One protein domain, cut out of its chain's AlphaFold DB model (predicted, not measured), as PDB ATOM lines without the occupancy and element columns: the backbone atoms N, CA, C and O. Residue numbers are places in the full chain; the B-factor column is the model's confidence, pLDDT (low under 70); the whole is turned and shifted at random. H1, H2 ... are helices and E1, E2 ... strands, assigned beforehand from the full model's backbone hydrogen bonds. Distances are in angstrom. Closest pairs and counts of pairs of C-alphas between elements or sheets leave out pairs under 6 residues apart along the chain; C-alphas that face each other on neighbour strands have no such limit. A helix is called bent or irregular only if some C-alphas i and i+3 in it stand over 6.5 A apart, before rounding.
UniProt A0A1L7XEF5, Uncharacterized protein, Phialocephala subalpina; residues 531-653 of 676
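Overview. This is residues 531 to 653 of the 676 residues of an uncharacterized protein of Phialocephala subalpina (UniProt A0A1L7XEF5). Three helices make one end of this elongated model: the long H1, with H2 beside its later part and the short H4 crossing them both, while residues 531 to 536 of H1 stick out. H2 lies nearest the middle, and the small hairpin of E1 and E2 lies toward the other end, with a short pairing on each strand; H3 and long loops fill in the rest. The printed part has 123 residues, with named elements in the order H1, H2, E1, E2, H3, H4 and one antiparallel sheet, E1 - E2. The class is mostly helix, though under half of the residues are in named elements. The whole is compact, with a radius of gyration of the C-alphas of 14.3 A, and spans 47 by 28 by 27 A.

Arrangement. Start with H1, residues 531 to 549, and look from Arg 542 to Leu 561 of H2, residues 561 to 569: these closest C-alphas are 5.7 A apart. The two helices touch at a shallow tilt of 24 degrees, the same way. H4, residues 646 to 652, touches H1 at residues 541 to 545 alone, about perpendicular at 88 degrees; the closest C-alphas, of Tyr 541 and Ala 651, are 4.6 A apart. H4 also touches H2, about perpendicular at 79 degrees, closest at the C-alphas of Arg 565 and Leu 652, 5.3 A. Helix packing is mostly crossed, but only just: 1 of these 3 pairs is at a shallow tilt. Next, find the hairpin of E1, residues 588 to 591, and E2, residues 594 to 597, antiparallel at 150 degrees, where N 589 and O 596 are 2.8 A apart and N 596 and O 589 2.9 A. Residues 580 to 581 pair with 589 to 590 of E1, and 603 to 604 with 595 to 596 of E2. H3, residues 612 to 621, is close to H2 but not clearly touching, with the C-alphas of Tyr 567 and Tyr 614 7.4 A apart. H3 is irregular, C-alphas 613 and 616 being 7.2 A apart, and has 4 of 6 O i to N i+4 pairs within hydrogen-bond range; in H1, H2 and H4 every such pair is.

Along the chain. Find C-alpha 531 at (-6.099, -13.138, 19.515); from there H1 runs 26.9 A to C-alpha 549. H2 covers 12.1 A, E1 10.0 A, E2 10.4 A and H3 14.8 A. H4 covers 9.8 A and ends at C-alpha 652, (5.941, 0.488, 29.380).

Size, cuts and confidence. The C-alphas farthest apart, those of Gln 532 and Gln 601, are 47.7 A apart. The printed part has no cut. The link E1 to E2 is tight; the other four are long, that from H3 to H4 having 24 residues. The mean pLDDT of the printed part is 94.9, and residues 599 to 600 are under 70.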
ATOM      1  N   HIS A 531      -5.590 -14.505  19.610       88.56
ATOM      2  CA  HIS A 531      -6.099 -13.138  19.515       88.56
ATOM      3  C   HIS A 531      -6.765 -12.665  20.820       88.56
ATOM      4  O   HIS A 531      -6.542 -11.532  21.251       88.56
ATOM      5  N   GLN A 532      -7.561 -13.515  21.478       93.81
ATOM      6  CA  GLN A 532      -8.183 -13.191  22.769       93.81
ATOM      7  C   GLN A 532      -7.147 -13.001  23.884       93.81
ATOM      8  O   GLN A 532      -7.253 -12.043  24.649       93.81
ATOM      9  N   LEU A 533      -6.133 -13.869  23.954       95.12
ATOM     10  CA  LEU A 533      -5.030 -13.756  24.910       95.12
ATOM     11  C   LEU A 533      -4.233 -12.473  24.680       95.12
ATOM     12  O   LEU A 533      -3.992 -11.721  25.623       95.12
ATOM     13  N   ARG A 534      -3.902 -12.170  23.421       93.38
ATOM     14  CA  ARG A 534      -3.194 -10.942  23.052       93.38
ATOM     15  C   ARG A 534      -4.014  -9.695  23.382       93.38
ATOM     16  O   ARG A 534      -3.473  -8.725  23.903       93.38
ATOM     17  N   TYR A 535      -5.325  -9.717  23.149       93.25
ATOM     18  CA  TYR A 535      -6.220  -8.626  23.540       93.25
ATOM     19  C   TYR A 535      -6.282  -8.442  25.067       93.25
ATOM     20  O   TYR A 535      -6.202  -7.317  25.562       93.25
ATOM     21  N   ALA A 536      -6.367  -9.538  25.826       95.50
ATOM     22  CA  ALA A 536      -6.364  -9.502  27.286       95.50
ATOM     23  C   ALA A 536      -5.038  -8.958  27.847       95.50
ATOM     24  O   ALA A 536      -5.055  -8.112  28.741       95.50
ATOM     25  N   LEU A 537      -3.900  -9.382  27.288       96.56
ATOM     26  CA  LEU A 537      -2.578  -8.888  27.676       96.56
ATOM     27  C   LEU A 537      -2.411  -7.397  27.356       96.56
ATOM     28  O   LEU A 537      -1.895  -6.650  28.184       96.56
ATOM     29  N   ASN A 538      -2.910  -6.943  26.200       96.25
ATOM     30  CA  ASN A 538      -2.894  -5.526  25.835       96.25
ATOM     31  C   ASN A 538      -3.631  -4.676  26.878       96.25
ATOM     32  O   ASN A 538      -3.081  -3.697  27.376       96.25
ATOM     33  N   ASN A 539      -4.848  -5.084  27.257       95.81
ATOM     34  CA  ASN A 539      -5.625  -4.381  28.276       95.81
ATOM     35  C   ASN A 539      -4.931  -4.407  29.642       95.81
ATOM     36  O   ASN A 539      -4.871  -3.373  30.300       95.81
ATOM     37  N   ARG A 540      -4.319  -5.536  30.022       97.00
ATOM     38  CA  ARG A 540      -3.539  -5.633  31.261       97.00
ATOM     39  C   ARG A 540      -2.378  -4.636  31.292       97.00
ATOM     40  O   ARG A 540      -2.179  -3.980  32.308       97.00
ATOM     41  N   TYR A 541      -1.630  -4.485  30.198       98.06
ATOM     42  CA  TYR A 541      -0.557  -3.486  30.122       98.06
ATOM     43  C   TYR A 541      -1.087  -2.057  30.212       98.06
ATOM     44  O   TYR A 541      -0.481  -1.225  30.880       98.06
ATOM     45  N   ARG A 542      -2.240  -1.769  29.601       97.50
ATOM     46  CA  ARG A 542      -2.888  -0.458  29.739       97.50
ATOM     47  C   ARG A 542      -3.276  -0.178  31.190       97.50
ATOM     48  O   ARG A 542      -3.018   0.925  31.661       97.50
ATOM     49  N   ASP A 543      -3.827  -1.165  31.894       97.44
ATOM     50  CA  ASP A 543      -4.201  -1.042  33.308       97.44
ATOM     51  C   ASP A 543      -2.974  -0.774  34.196       97.44
ATOM     52  O   ASP A 543      -3.003   0.165  34.991       97.44
ATOM     53  N   ILE A 544      -1.871  -1.508  33.991       98.25
ATOM     54  CA  ILE A 544      -0.593  -1.289  34.700       98.25
ATOM     55  C   ILE A 544      -0.072   0.134  34.464       98.25
ATOM     56  O   ILE A 544       0.280   0.840  35.407       98.25
ATOM     57  N   ILE A 545      -0.065   0.608  33.213       98.25
ATOM     58  CA  ILE A 545       0.377   1.978  32.911       98.25
ATOM     59  C   ILE A 545      -0.538   3.011  33.585       98.25
ATOM     60  O   ILE A 545      -0.053   4.027  34.084       98.25
ATOM     61  N   CYS A 546      -1.851   2.777  33.621       98.06
ATOM     62  CA  CYS A 546      -2.784   3.672  34.308       98.06
ATOM     63  C   CYS A 546      -2.526   3.717  35.816       98.06
ATOM     64  O   CYS A 546      -2.563   4.801  36.395       98.06
ATOM     65  N   GLU A 547      -2.213   2.576  36.432       97.81
ATOM     66  CA  GLU A 547      -1.832   2.479  37.843       97.81
ATOM     67  C   GLU A 547      -0.542   3.260  38.135       97.81
ATOM     68  O   GLU A 547      -0.544   4.135  39.005       97.81
ATOM     69  N   LEU A 548       0.509   3.061  37.329       98.00
ATOM     70  CA  LEU A 548       1.761   3.829  37.396       98.00
ATOM     71  C   LEU A 548       1.529   5.334  37.221       98.00
ATOM     72  O   LEU A 548       2.121   6.176  37.907       98.00
ATOM     73  N   LEU A 549       0.629   5.697  36.306       97.31
ATOM     74  CA  LEU A 549       0.242   7.081  36.074       97.31
ATOM     75  C   LEU A 549      -0.705   7.635  37.150       97.31
ATOM     76  O   LEU A 549      -0.904   8.855  37.208       97.31
ATOM     77  N   GLN A 550      -1.260   6.758  37.990       97.06
ATOM     78  CA  GLN A 550      -2.338   6.994  38.945       97.06
ATOM     79  C   GLN A 550      -3.596   7.613  38.307       97.06
ATOM     80  O   GLN A 550      -4.316   8.398  38.932       97.06
ATOM     81  N   VAL A 551      -3.862   7.289  37.046       97.00
ATOM     82  CA  VAL A 551      -5.041   7.730  36.291       97.00
ATOM     83  C   VAL A 551      -6.098   6.630  36.347       97.00
ATOM     84  O   VAL A 551      -5.770   5.448  36.371       97.00
ATOM     85  N   ASN A 552      -7.377   7.002  36.384       96.81
ATOM     86  CA  ASN A 552      -8.448   6.014  36.349       96.81
ATOM     87  C   ASN A 552      -8.419   5.270  34.996       96.81
ATOM     88  O   ASN A 552      -8.513   5.932  33.958       96.81
ATOM     89  N   PRO A 553      -8.356   3.924  34.969       96.75
ATOM     90  CA  PRO A 553      -8.361   3.158  33.723       96.75
ATOM     91  C   PRO A 553      -9.552   3.467  32.804       96.75
ATOM     92  O   PRO A 553      -9.448   3.321  31.588       96.75
ATOM     93  N   ALA A 554     -10.684   3.925  33.355       95.44
ATOM     94  CA  ALA A 554     -11.842   4.350  32.569       95.44
ATOM     95  C   ALA A 554     -11.531   5.531  31.632       95.44
ATOM     96  O   ALA A 554     -11.980   5.520  30.487       95.44
ATOM     97  N   ASP A 555     -10.720   6.488  32.087       91.81
ATOM     98  CA  ASP A 555     -10.362   7.697  31.333       91.81
ATOM     99  C   ASP A 555      -9.305   7.399  30.256       91.81
ATOM    100  O   ASP A 555      -9.177   8.109  29.262       91.81
ATOM    101  N   ALA A 556      -8.570   6.297  30.419       88.50
ATOM    102  CA  ALA A 556      -7.556   5.832  29.482       88.50
ATOM    103  C   ALA A 556      -8.108   4.926  28.364       88.50
ATOM    104  O   ALA A 556      -7.359   4.511  27.472       88.50
ATOM    105  N   ARG A 557      -9.414   4.608  28.377       91.69
ATOM    106  CA  ARG A 557     -10.039   3.687  27.407       91.69
ATOM    107  C   ARG A 557      -9.939   4.162  25.960       91.69
ATOM    108  O   ARG A 557      -9.855   3.322  25.066       91.69
ATOM    109  N   GLU A 558      -9.888   5.472  25.748       94.50
ATOM    110  CA  GLU A 558      -9.786   6.107  24.427       94.50
ATOM    111  C   GLU A 558      -8.358   6.105  23.847       94.50
ATOM    112  O   GLU A 558      -8.152   6.449  22.682       94.50
ATOM    113  N   TYR A 559      -7.366   5.697  24.641       97.19
ATOM    114  CA  TYR A 559      -5.950   5.732  24.277       97.19
ATOM    115  C   TYR A 559      -5.432   4.342  23.934       97.19
ATOM    116  O   TYR A 559      -5.699   3.376  24.647       97.19
ATOM    117  N   THR A 560      -4.662   4.221  22.856       96.75
ATOM    118  CA  THR A 560      -3.989   2.957  22.538       96.75
ATOM    119  C   THR A 560      -2.890   2.664  23.567       96.75
ATOM    120  O   THR A 560      -2.470   3.548  24.316       96.75
ATOM    121  N   LEU A 561      -2.397   1.421  23.609       97.12
ATOM    122  CA  LEU A 561      -1.252   1.069  24.459       97.12
ATOM    123  C   LEU A 561      -0.036   1.966  24.170       97.12
ATOM    124  O   LEU A 561       0.634   2.410  25.094       97.12
ATOM    125  N   ASP A 562       0.207   2.276  22.898       96.38
ATOM    126  CA  ASP A 562       1.322   3.114  22.460       96.38
ATOM    127  C   ASP A 562       1.158   4.575  22.915       96.38
ATOM    128  O   ASP A 562       2.099   5.182  23.420       96.38
ATOM    129  N   ASP A 563      -0.065   5.113  22.872       96.50
ATOM    130  CA  ASP A 563      -0.365   6.447  23.409       96.50
ATOM    131  C   ASP A 563      -0.090   6.539  24.916       96.50
ATOM    132  O   ASP A 563       0.471   7.528  25.392       96.50
ATOM    133  N   LEU A 564      -0.469   5.502  25.670       98.06
ATOM    134  CA  LEU A 564      -0.221   5.432  27.109       98.06
ATOM    135  C   LEU A 564       1.268   5.262  27.417       98.06
ATOM    136  O   LEU A 564       1.763   5.920  28.329       98.06
ATOM    137  N   ARG A 565       1.999   4.455  26.635       97.69
ATOM    138  CA  ARG A 565       3.463   4.334  26.734       97.69
ATOM    139  C   ARG A 565       4.150   5.675  26.472       97.69
ATOM    140  O   ARG A 565       5.000   6.064  27.269       97.69
ATOM    141  N   ARG A 566       3.741   6.425  25.438       96.06
ATOM    142  CA  ARG A 566       4.245   7.788  25.166       96.06
ATOM    143  C   ARG A 566       4.002   8.731  26.337       96.06
ATOM    144  O   ARG A 566       4.923   9.411  26.784       96.06
ATOM    145  N   TYR A 567       2.781   8.741  26.870       97.62
ATOM    146  CA  TYR A 567       2.454   9.584  28.018       97.62
ATOM    147  C   TYR A 567       3.269   9.186  29.260       97.62
ATOM    148  O   TYR A 567       3.827  10.039  29.948       97.62
ATOM    149  N   ALA A 568       3.391   7.887  29.534       97.81
ATOM    150  CA  ALA A 568       4.139   7.357  30.669       97.81
ATOM    151  C   ALA A 568       5.649   7.594  30.564       97.81
ATOM    152  O   ALA A 568       6.286   7.922  31.567       97.81
ATOM    153  N   ARG A 569       6.215   7.542  29.353       97.06
ATOM    154  CA  ARG A 569       7.623   7.851  29.067       97.06
ATOM    155  C   ARG A 569       8.038   9.237  29.567       97.06
ATOM    156  O   ARG A 569       9.162   9.394  30.048       97.06
ATOM    157  N   ALA A 570       7.137  10.219  29.504       96.94
ATOM    158  CA  ALA A 570       7.358  11.579  29.999       96.94
ATOM    159  C   ALA A 570       7.544  11.657  31.529       96.94
ATOM    160  O   ALA A 570       8.116  12.625  32.044       96.94
ATOM    161  N   TYR A 571       7.057  10.645  32.253       97.81
ATOM    162  CA  TYR A 571       7.005  10.584  33.713       97.81
ATOM    163  C   TYR A 571       7.837   9.450  34.321       97.81
ATOM    164  O   TYR A 571       7.989   9.421  35.542       97.81
ATOM    165  N   ASN A 572       8.412   8.562  33.510       97.44
ATOM    166  CA  ASN A 572       9.351   7.554  33.986       97.44
ATOM    167  C   ASN A 572      10.675   8.224  34.404       97.44
ATOM    168  O   ASN A 572      11.377   8.828  33.586       97.44
ATOM    169  N   GLN A 573      11.018   8.125  35.691       96.75
ATOM    170  CA  GLN A 573      12.193   8.775  36.274       96.75
ATOM    171  C   GLN A 573      13.514   8.298  35.667       96.75
ATOM    172  O   GLN A 573      14.400   9.132  35.482       96.75
ATOM    173  N   ALA A 574      13.623   7.014  35.300       95.81
ATOM    174  CA  ALA A 574      14.836   6.446  34.706       95.81
ATOM    175  C   ALA A 574      15.227   7.150  33.397       95.81
ATOM    176  O   ALA A 574      16.402   7.257  33.063       95.81
ATOM    177  N   PHE A 575      14.242   7.714  32.695       95.25
ATOM    178  CA  PHE A 575      14.441   8.319  31.388       95.25
ATOM    179  C   PHE A 575      14.108   9.820  31.334       95.25
ATOM    180  O   PHE A 575      14.018  10.409  30.254       95.25
ATOM    181  N   ARG A 576      13.919  10.480  32.484       93.38
ATOM    182  CA  ARG A 576      13.494  11.891  32.556       93.38
ATOM    183  C   ARG A 576      14.462  12.861  31.862       93.38
ATOM    184  O   ARG A 576      14.028  13.899  31.369       93.38
ATOM    185  N   GLY A 577      15.755  12.540  31.854       93.00
ATOM    186  CA  GLY A 577      16.809  13.345  31.224       93.00
ATOM    187  C   GLY A 577      17.134  12.961  29.778       93.00
ATOM    188  O   GLY A 577      17.904  13.668  29.137       93.00
ATOM    189  N   ILE A 578      16.559  11.869  29.270       94.25
ATOM    190  CA  ILE A 578      16.873  11.335  27.944       94.25
ATOM    191  C   ILE A 578      15.868  11.910  26.937       94.25
ATOM    192  O   ILE A 578      14.659  11.720  27.147       94.25
ATOM    193  N   PRO A 579      16.331  12.606  25.879       94.19
ATOM    194  CA  PRO A 579      15.451  13.162  24.861       94.19
ATOM    195  C   PRO A 579      14.679  12.061  24.134       94.19
ATOM    196  O   PRO A 579      15.187  10.960  23.939       94.19
ATOM    197  N   TYR A 580      13.457  12.368  23.716       94.62
ATOM    198  CA  TYR A 580      12.673  11.508  22.831       94.62
ATOM    199  C   TYR A 580      11.850  12.350  21.853       94.62
ATOM    200  O   TYR A 580      11.667  13.557  22.054       94.62
ATOM    201  N   HIS A 581      11.354  11.704  20.797       92.50
ATOM    202  CA  HIS A 581      10.568  12.336  19.741       92.50
ATOM    203  C   HIS A 581       9.213  11.641  19.601       92.50
ATOM    204  O   HIS A 581       9.111  10.420  19.693       92.50
ATOM    205  N   ASP A 582       8.166  12.427  19.370       92.19
ATOM    206  CA  ASP A 582       6.840  11.908  19.036       92.19
ATOM    207  C   ASP A 582       6.659  11.991  17.507       92.19
ATOM    208  O   ASP A 582       6.754  13.092  16.951       92.19
ATOM    209  N   PRO A 583       6.395  10.865  16.811       90.56
ATOM    210  CA  PRO A 583       6.165  10.846  15.365       90.56
ATOM    211  C   PRO A 583       5.053  11.789  14.889       90.56
ATOM    212  O   PRO A 583       5.087  12.254  13.749       90.56
ATOM    213  N   GLU A 584       4.064  12.090  15.738       92.31
ATOM    214  CA  GLU A 584       2.981  13.018  15.396       92.31
ATOM    215  C   GLU A 584       3.448  14.484  15.384       92.31
ATOM    216  O   GLU A 584       2.831  15.338  14.741       92.31
ATOM    217  N   THR A 585       4.548  14.790  16.076       93.56
ATOM    218  CA  THR A 585       5.050  16.153  16.304       93.56
ATOM    219  C   THR A 585       6.578  16.219  16.135       93.56
ATOM    220  O   THR A 585       7.296  16.612  17.055       93.56
ATOM    221  N   PRO A 586       7.101  15.900  14.933       92.50
ATOM    222  CA  PRO A 586       8.532  15.671  14.702       92.50
ATOM    223  C   PRO A 586       9.420  16.903  14.933       92.50
ATOM    224  O   PRO A 586      10.606  16.758  15.184       92.50
ATOM    225  N   ASN A 587       8.846  18.109  14.890       93.69
ATOM    226  CA  ASN A 587       9.565  19.377  15.093       93.69
ATOM    227  C   ASN A 587       9.824  19.702  16.579       93.69
ATOM    228  O   ASN A 587      10.251  20.815  16.913       93.69
ATOM    229  N   PHE A 588       9.438  18.791  17.478       94.81
ATOM    230  CA  PHE A 588       9.606  18.928  18.914       94.81
ATOM    231  C   PHE A 588      10.478  17.797  19.457       94.81
ATOM    232  O   PHE A 588      10.299  16.619  19.155       94.81
ATOM    233  N   THR A 589      11.414  18.185  20.315       94.69
ATOM    234  CA  THR A 589      12.190  17.285  21.165       94.69
ATOM    235  C   THR A 589      11.639  17.362  22.583       94.69
ATOM    236  O   THR A 589      11.439  18.457  23.124       94.69
ATOM    237  N   TYR A 590      11.414  16.214  23.210       95.38
ATOM    238  CA  TYR A 590      10.820  16.127  24.539       95.38
ATOM    239  C   TYR A 590      11.846  15.699  25.587       95.38
ATOM    240  O   TYR A 590      12.639  14.795  25.353       95.38
ATOM    241  N   PHE A 591      11.806  16.327  26.765       94.94
ATOM    242  CA  PHE A 591      12.597  15.935  27.939       94.94
ATOM    243  C   PHE A 591      11.660  15.790  29.140       94.94
ATOM    244  O   PHE A 591      11.173  16.782  29.699       94.94
ATOM    245  N   GLY A 592      11.359  14.545  29.509       95.56
ATOM    246  CA  GLY A 592      10.251  14.248  30.414       95.56
ATOM    247  C   GLY A 592       8.935  14.806  29.859       95.56
ATOM    248  O   GLY A 592       8.592  14.552  28.705       95.56
ATOM    249  N   HIS A 593       8.214  15.600  30.653       96.31
ATOM    250  CA  HIS A 593       6.961  16.240  30.232       96.31
ATOM    251  C   HIS A 593       7.140  17.572  29.489       96.31
ATOM    252  O   HIS A 593       6.144  18.158  29.084       96.31
ATOM    253  N   LYS A 594       8.362  18.088  29.312       96.50
ATOM    254  CA  LYS A 594       8.601  19.387  28.654       96.50
ATOM    255  C   LYS A 594       8.873  19.206  27.167       96.50
ATOM    256  O   LYS A 594       9.543  18.250  26.788       96.50
ATOM    257  N   ALA A 595       8.420  20.159  26.355       96.75
ATOM    258  CA  ALA A 595       8.618  20.150  24.908       96.75
ATOM    259  C   ALA A 595       9.465  21.341  24.448       96.75
ATOM    260  O   ALA A 595       9.278  22.469  24.916       96.75
ATOM    261  N   PHE A 596      10.377  21.087  23.513       95.88
ATOM    262  CA  PHE A 596      11.291  22.070  22.940       95.88
ATOM    263  C   PHE A 596      11.201  22.007  21.420       95.88
ATOM    264  O   PHE A 596      11.390  20.944  20.844       95.88
ATOM    265  N   GLN A 597      10.929  23.133  20.769       95.12
ATOM    266  CA  GLN A 597      10.987  23.211  19.306       95.12
ATOM    267  C   GLN A 597      12.458  23.278  18.850       95.12
ATOM    268  O   GLN A 597      13.248  23.926  19.540       95.12
ATOM    269  N   ASP A 598      12.812  22.653  17.716       78.25
ATOM    270  CA  ASP A 598      14.178  22.383  17.188       78.25
ATOM    271  C   ASP A 598      15.246  23.497  17.291       78.25
ATOM    272  O   ASP A 598      16.443  23.235  17.205       78.25
ATOM    273  N   SER A 599      14.871  24.749  17.542       66.12
ATOM    274  CA  SER A 599      15.793  25.864  17.787       66.12
ATOM    275  C   SER A 599      16.139  26.109  19.268       66.12
ATOM    276  O   SER A 599      16.818  27.090  19.574       66.12
ATOM    277  N   ARG A 600      15.648  25.287  20.211       67.50
ATOM    278  CA  ARG A 600      15.669  25.524  21.679       67.50
ATOM    279  C   ARG A 600      15.075  26.878  22.119       67.50
ATOM    280  O   ARG A 600      15.147  27.212  23.300       67.50
ATOM    281  N   GLN A 601      14.488  27.663  21.211       77.31
ATOM    282  CA  GLN A 601      14.002  29.017  21.508       77.31
ATOM    283  C   GLN A 601      12.629  29.013  22.174       77.31
ATOM    284  O   GLN A 601      12.356  29.869  23.013       77.31
ATOM    285  N   MET A 602      11.772  28.049  21.825       82.56
ATOM    286  CA  MET A 602      10.443  27.921  22.407       82.56
ATOM    287  C   MET A 602      10.383  26.688  23.298       82.56
ATOM    288  O   MET A 602      10.540  25.555  22.837       82.56
ATOM    289  N   ARG A 603      10.152  26.934  24.587       90.81
ATOM    290  CA  ARG A 603       9.930  25.910  25.600       90.81
ATOM    291  C   ARG A 603       8.470  25.947  26.019       90.81
ATOM    292  O   ARG A 603       7.984  26.988  26.456       90.81
ATOM    293  N   LEU A 604       7.809  24.802  25.932       95.12
ATOM    294  CA  LEU A 604       6.481  24.594  26.493       95.12
ATOM    295  C   LEU A 604       6.616  23.782  27.779       95.12
ATOM    296  O   LEU A 604       7.409  22.838  27.856       95.12
ATOM    297  N   ASP A 605       5.869  24.179  28.806       96.56
ATOM    298  CA  ASP A 605       5.982  23.556  30.125       96.56
ATOM    299  C   ASP A 605       5.370  22.157  30.175       96.56
ATOM    300  O   ASP A 605       5.781  21.374  31.026       96.56
ATOM    301  N   HIS A 606       4.467  21.812  29.250       97.56
ATOM    302  CA  HIS A 606       3.905  20.471  29.135       97.56
ATOM    303  C   HIS A 606       3.725  20.034  27.670       97.56
ATOM    304  O   HIS A 606       3.211  20.787  26.846       97.56
ATOM    305  N   PHE A 607       4.092  18.796  27.334       96.88
ATOM    306  CA  PHE A 607       4.018  18.265  25.967       96.88
ATOM    307  C   PHE A 607       2.585  18.154  25.427       96.88
ATOM    308  O   PHE A 607       2.367  18.297  24.228       96.88
ATOM    309  N   ALA A 608       1.587  18.000  26.304       97.50
ATOM    310  CA  ALA A 608       0.174  18.027  25.912       97.50
ATOM    311  C   ALA A 608      -0.293  19.385  25.337       97.50
ATOM    312  O   ALA A 608      -1.361  19.456  24.737       97.50
ATOM    313  N   HIS A 609       0.492  20.464  25.485       97.50
ATOM    314  CA  HIS A 609       0.247  21.722  24.762       97.50
ATOM    315  C   HIS A 609       0.620  21.634  23.282       97.50
ATOM    316  O   HIS A 609       0.081  22.389  22.479       97.50
ATOM    317  N   VAL A 610       1.528  20.722  22.923       96.75
ATOM    318  CA  VAL A 610       1.885  20.414  21.534       96.75
ATOM    319  C   VAL A 610       0.912  19.386  20.971       96.75
ATOM    320  O   VAL A 610       0.307  19.611  19.926       96.75
ATOM    321  N   ASN A 611       0.730  18.276  21.689       96.50
ATOM    322  CA  ASN A 611      -0.176  17.206  21.298       96.50
ATOM    323  C   ASN A 611      -1.431  17.216  22.187       96.50
ATOM    324  O   ASN A 611      -1.487  16.588  23.249       96.50
ATOM    325  N   ALA A 612      -2.455  17.945  21.728       96.50
ATOM    326  CA  ALA A 612      -3.708  18.166  22.455       96.50
ATOM    327  C   ALA A 612      -4.476  16.871  22.775       96.50
ATOM    328  O   ALA A 612      -5.317  16.864  23.675       96.50
ATOM    329  N   ARG A 613      -4.165  15.759  22.092       96.56
ATOM    330  CA  ARG A 613      -4.749  14.442  22.367       96.56
ATOM    331  C   ARG A 613      -4.495  13.987  23.806       96.56
ATOM    332  O   ARG A 613      -5.337  13.309  24.387       96.56
ATOM    333  N   TYR A 614      -3.377  14.398  24.403       97.62
ATOM    334  CA  TYR A 614      -3.008  14.053  25.779       97.62
ATOM    335  C   TYR A 614      -3.563  15.011  26.840       97.62
ATOM    336  O   TYR A 614      -3.385  14.762  28.032       97.62
ATOM    337  N   ALA A 615      -4.242  16.094  26.444       97.38
ATOM    338  CA  ALA A 615      -4.776  17.066  27.394       97.38
ATOM    339  C   ALA A 615      -5.780  16.453  28.395       97.38
ATOM    340  O   ALA A 615      -5.632  16.738  29.582       97.38
ATOM    341  N   PRO A 616      -6.730  15.573  28.002       97.31
ATOM    342  CA  PRO A 616      -7.635  14.931  28.958       97.31
ATOM    343  C   PRO A 616      -6.903  14.106  30.027       97.31
ATOM    344  O   PRO A 616      -7.162  14.295  31.212       97.31
ATOM    345  N   LEU A 617      -5.926  13.272  29.639       96.81
ATOM    346  CA  LEU A 617      -5.099  12.512  30.591       96.81
ATOM    347  C   LEU A 617      -4.333  13.430  31.548       96.81
ATOM    348  O   LEU A 617      -4.295  13.172  32.751       96.81
ATOM    349  N   ALA A 618      -3.759  14.516  31.028       97.56
ATOM    350  CA  ALA A 618      -3.018  15.482  31.830       97.56
ATOM    351  C   ALA A 618      -3.912  16.235  32.823       97.56
ATOM    352  O   ALA A 618      -3.496  16.487  33.953       97.56
ATOM    353  N   ILE A 619      -5.157  16.536  32.442       96.94
ATOM    354  CA  ILE A 619      -6.160  17.122  33.339       96.94
ATOM    355  C   ILE A 619      -6.547  16.123  34.432       96.94
ATOM    356  O   ILE A 619      -6.496  16.461  35.613       96.94
ATOM    357  N   THR A 620      -6.873  14.878  34.070       95.88
ATOM    358  CA  THR A 620      -7.250  13.831  35.036       95.88
ATOM    359  C   THR A 620      -6.128  13.530  36.029       95.88
ATOM    360  O   THR A 620      -6.375  13.323  37.217       95.88
ATOM    361  N   ARG A 621      -4.873  13.527  35.568       96.19
ATOM    362  CA  ARG A 621      -3.700  13.328  36.428       96.19
ATOM    363  C   ARG A 621      -3.403  14.540  37.322       96.19
ATOM    364  O   ARG A 621      -2.752  14.376  38.356       96.19
ATOM    365  N   GLY A 622      -3.909  15.721  36.955       97.06
ATOM    366  CA  GLY A 622      -3.716  16.990  37.658       97.06
ATOM    367  C   GLY A 622      -2.485  17.785  37.209       97.06
ATOM    368  O   GLY A 622      -2.120  18.751  37.885       97.06
ATOM    369  N   ASP A 623      -1.855  17.384  36.100       97.38
ATOM    370  CA  ASP A 623      -0.706  18.060  35.482       97.38
ATOM    371  C   ASP A 623      -1.136  19.360  34.779       97.38
ATOM    372  O   ASP A 623      -0.398  20.349  34.777       97.38
ATOM    373  N   LEU A 624      -2.348  19.374  34.214       97.88
ATOM    374  CA  LEU A 624      -3.019  20.564  33.688       97.88
ATOM    375  C   LEU A 624      -4.287  20.859  34.499       97.88
ATOM    376  O   LEU A 624      -4.955  19.945  34.979       97.88
ATOM    377  N   ASP A 625      -4.652  22.131  34.632       97.25
ATOM    378  CA  ASP A 625      -5.964  22.512  35.158       97.25
ATOM    379  C   ASP A 625      -7.073  22.361  34.095       97.25
ATOM    380  O   ASP A 625      -6.814  22.111  32.917       97.25
ATOM    381  N   ALA A 626      -8.337  22.562  34.482       96.94
ATOM    382  CA  ALA A 626      -9.479  22.475  33.561       96.94
ATOM    383  C   ALA A 626      -9.442  23.495  32.399       96.94
ATOM    384  O   ALA A 626     -10.247  23.404  31.475       96.94
ATOM    385  N   ARG A 627      -8.541  24.486  32.443       97.38
ATOM    386  CA  ARG A 627      -8.312  25.476  31.380       97.38
ATOM    387  C   ARG A 627      -7.110  25.112  30.503       97.38
ATOM    388  O   ARG A 627      -6.797  25.860  29.581       97.38
ATOM    389  N   GLY A 628      -6.443  23.993  30.781       96.94
ATOM    390  CA  GLY A 628      -5.236  23.552  30.092       96.94
ATOM    391  C   GLY A 628      -3.960  24.259  30.556       96.94
ATOM    392  O   GLY A 628      -2.939  24.148  29.884       96.94
ATOM    393  N   VAL A 629      -3.975  24.991  31.672       97.81
ATOM    394  CA  VAL A 629      -2.779  25.654  32.216       97.81
ATOM    395  C   VAL A 629      -1.959  24.649  33.020       97.81
ATOM    396  O   VAL A 629      -2.506  23.875  33.802       97.81
ATOM    397  N   TYR A 630      -0.639  24.662  32.833       97.69
ATOM    398  CA  TYR A 630       0.263  23.751  33.534       97.69
ATOM    399  C   TYR A 630       0.298  24.016  35.042       97.69
ATOM    400  O   TYR A 630       0.524  25.142  35.491       97.69
ATOM    401  N   ASN A 631       0.116  22.953  35.821       97.44
ATOM    402  CA  ASN A 631       0.164  22.976  37.271       97.44
ATOM    403  C   ASN A 631       1.532  22.484  37.764       97.44
ATOM    404  O   ASN A 631       1.753  21.291  37.962       97.44
ATOM    405  N   ALA A 632       2.449  23.414  38.034       95.38
ATOM    406  CA  ALA A 632       3.783  23.083  38.551       95.38
ATOM    407  C   ALA A 632       3.763  22.372  39.921       95.38
ATOM    408  O   ALA A 632       4.737  21.716  40.285       95.38
ATOM    409  N   ASN A 633       2.657  22.487  40.664       95.69
ATOM    410  CA  ASN A 633       2.448  21.839  41.959       95.69
ATOM    411  C   ASN A 633       1.578  20.579  41.840       95.69
ATOM    412  O   ASN A 633       0.974  20.156  42.828       95.69
ATOM    413  N   ALA A 634       1.466  19.999  40.640       93.38
ATOM    414  CA  ALA A 634       0.743  18.753  40.443       93.38
ATOM    415  C   ALA A 634       1.280  17.692  41.420       93.38
ATOM    416  O   ALA A 634       2.492  17.446  41.449       93.38
ATOM    417  N   PRO A 635       0.411  17.024  42.203       86.56
ATOM    418  CA  PRO A 635       0.837  16.068  43.230       86.56
ATOM    419  C   PRO A 635       1.660  14.906  42.653       86.56
ATOM    420  O   PRO A 635       2.397  14.242  43.374       86.56
ATOM    421  N   ARG A 636       1.555  14.679  41.338       90.06
ATOM    422  CA  ARG A 636       2.196  13.594  40.588       90.06
ATOM    423  C   ARG A 636       3.268  14.088  39.611       90.06
ATOM    424  O   ARG A 636       3.774  13.312  38.803       90.06
ATOM    425  N   GLY A 637       3.676  15.356  39.701       90.19
ATOM    426  CA  GLY A 637       4.696  15.939  38.821       90.19
ATOM    427  C   GLY A 637       6.099  15.333  38.986       90.19
ATOM    428  O   GLY A 637       6.960  15.512  38.122       90.19
ATOM    429  N   ALA A 638       6.343  14.590  40.073       92.25
ATOM    430  CA  ALA A 638       7.615  13.917  40.344       92.25
ATOM    431  C   ALA A 638       7.889  12.705  39.431       92.25
ATOM    432  O   ALA A 638       9.038  12.267  39.340       92.25
ATOM    433  N   GLY A 639       6.868  12.190  38.741       95.75
ATOM    434  CA  GLY A 639       6.975  10.962  37.956       95.75
ATOM    435  C   GLY A 639       6.867   9.696  38.808       95.75
ATOM    436  O   GLY A 639       6.500   9.763  39.979       95.75
ATOM    437  N   PHE A 640       7.172   8.552  38.206       97.62
ATOM    438  CA  PHE A 640       7.185   7.234  38.849       97.62
ATOM    439  C   PHE A 640       8.491   6.495  38.518       97.62
ATOM    440  O   PHE A 640       9.227   6.891  37.611       97.62
ATOM    441  N   ASN A 641       8.784   5.433  39.265       96.94
ATOM    442  CA  ASN A 641       9.915   4.536  39.042       96.94
ATOM    443  C   ASN A 641       9.397   3.099  39.165       96.94
ATOM    444  O   ASN A 641       8.660   2.829  40.110       96.94
ATOM    445  N   THR A 642       9.766   2.226  38.229       96.94
ATOM    446  CA  THR A 642       9.350   0.814  38.218       96.94
ATOM    447  C   THR A 642      10.194  -0.065  39.138       96.94
ATOM    448  O   THR A 642       9.883  -1.224  39.378       96.94
ATOM    449  N   GLY A 643      11.325   0.450  39.635       95.31
ATOM    450  CA  GLY A 643      12.263  -0.339  40.432       95.31
ATOM    451  C   GLY A 643      12.898  -1.506  39.665       95.31
ATOM    452  O   GLY A 643      13.490  -2.377  40.298       95.31
ATOM    453  N   GLY A 644      12.782  -1.523  38.331       94.31
ATOM    454  CA  GLY A 644      13.194  -2.647  37.491       94.31
ATOM    455  C   GLY A 644      12.235  -3.838  37.549       94.31
ATOM    456  O   GLY A 644      12.659  -4.969  37.309       94.31
ATOM    457  N   GLU A 645      10.967  -3.630  37.928       97.50
ATOM    458  CA  GLU A 645       9.964  -4.687  37.858       97.50
ATOM    459  C   GLU A 645       9.669  -5.047  36.395       97.50
ATOM    460  O   GLU A 645       9.141  -4.249  35.620       97.50
ATOM    461  N   GLU A 646       9.976  -6.294  36.031       96.75
ATOM    462  CA  GLU A 646       9.907  -6.785  34.651       96.75
ATOM    463  C   GLU A 646       8.527  -6.570  34.008       96.75
ATOM    464  O   GLU A 646       8.433  -6.169  32.851       96.75
ATOM    465  N   VAL A 647       7.442  -6.795  34.754       97.62
ATOM    466  CA  VAL A 647       6.071  -6.681  34.232       97.62
ATOM    467  C   VAL A 647       5.712  -5.227  33.909       97.62
ATOM    468  O   VAL A 647       5.047  -4.958  32.905       97.62
ATOM    469  N   GLU A 648       6.164  -4.282  34.731       98.25
ATOM    470  CA  GLU A 648       5.956  -2.851  34.508       98.25
ATOM    471  C   GLU A 648       6.810  -2.348  33.341       98.25
ATOM    472  O   GLU A 648       6.312  -1.634  32.468       98.25
ATOM    473  N   ASP A 649       8.068  -2.786  33.264       97.19
ATOM    474  CA  ASP A 649       8.977  -2.436  32.172       97.19
ATOM    475  C   ASP A 649       8.507  -3.028  30.826       97.19
ATOM    476  O   ASP A 649       8.569  -2.349  29.794       97.19
ATOM    477  N   GLN A 650       7.944  -4.245  30.815       96.94
ATOM    478  CA  GLN A 650       7.257  -4.823  29.648       96.94
ATOM    479  C   GLN A 650       6.013  -4.007  29.269       96.94
ATOM    480  O   GLN A 650       5.796  -3.703  28.089       96.94
ATOM    481  N   ALA A 651       5.194  -3.613  30.250       97.62
ATOM    482  CA  ALA A 651       4.005  -2.804  30.001       97.62
ATOM    483  C   ALA A 651       4.377  -1.447  29.383       97.62
ATOM    484  O   ALA A 651       3.786  -1.058  28.376       97.62
ATOM    485  N   LEU A 652       5.415  -0.781  29.896       97.38
ATOM    486  CA  LEU A 652       5.941   0.488  29.380       97.38
ATOM    487  C   LEU A 652       6.663   0.363  28.032       97.38
ATOM    488  O   LEU A 652       6.913   1.384  27.386       97.38
ATOM    489  N   GLY A 653       6.976  -0.863  27.603       95.81
ATOM    490  CA  GLY A 653       7.751  -1.127  26.396       95.81
ATOM    491  C   GLY A 653       9.215  -0.713  26.530       95.81
ATOM    492  O   GLY A 653       9.811  -0.360  25.524       95.81
TER     493      GLY A 653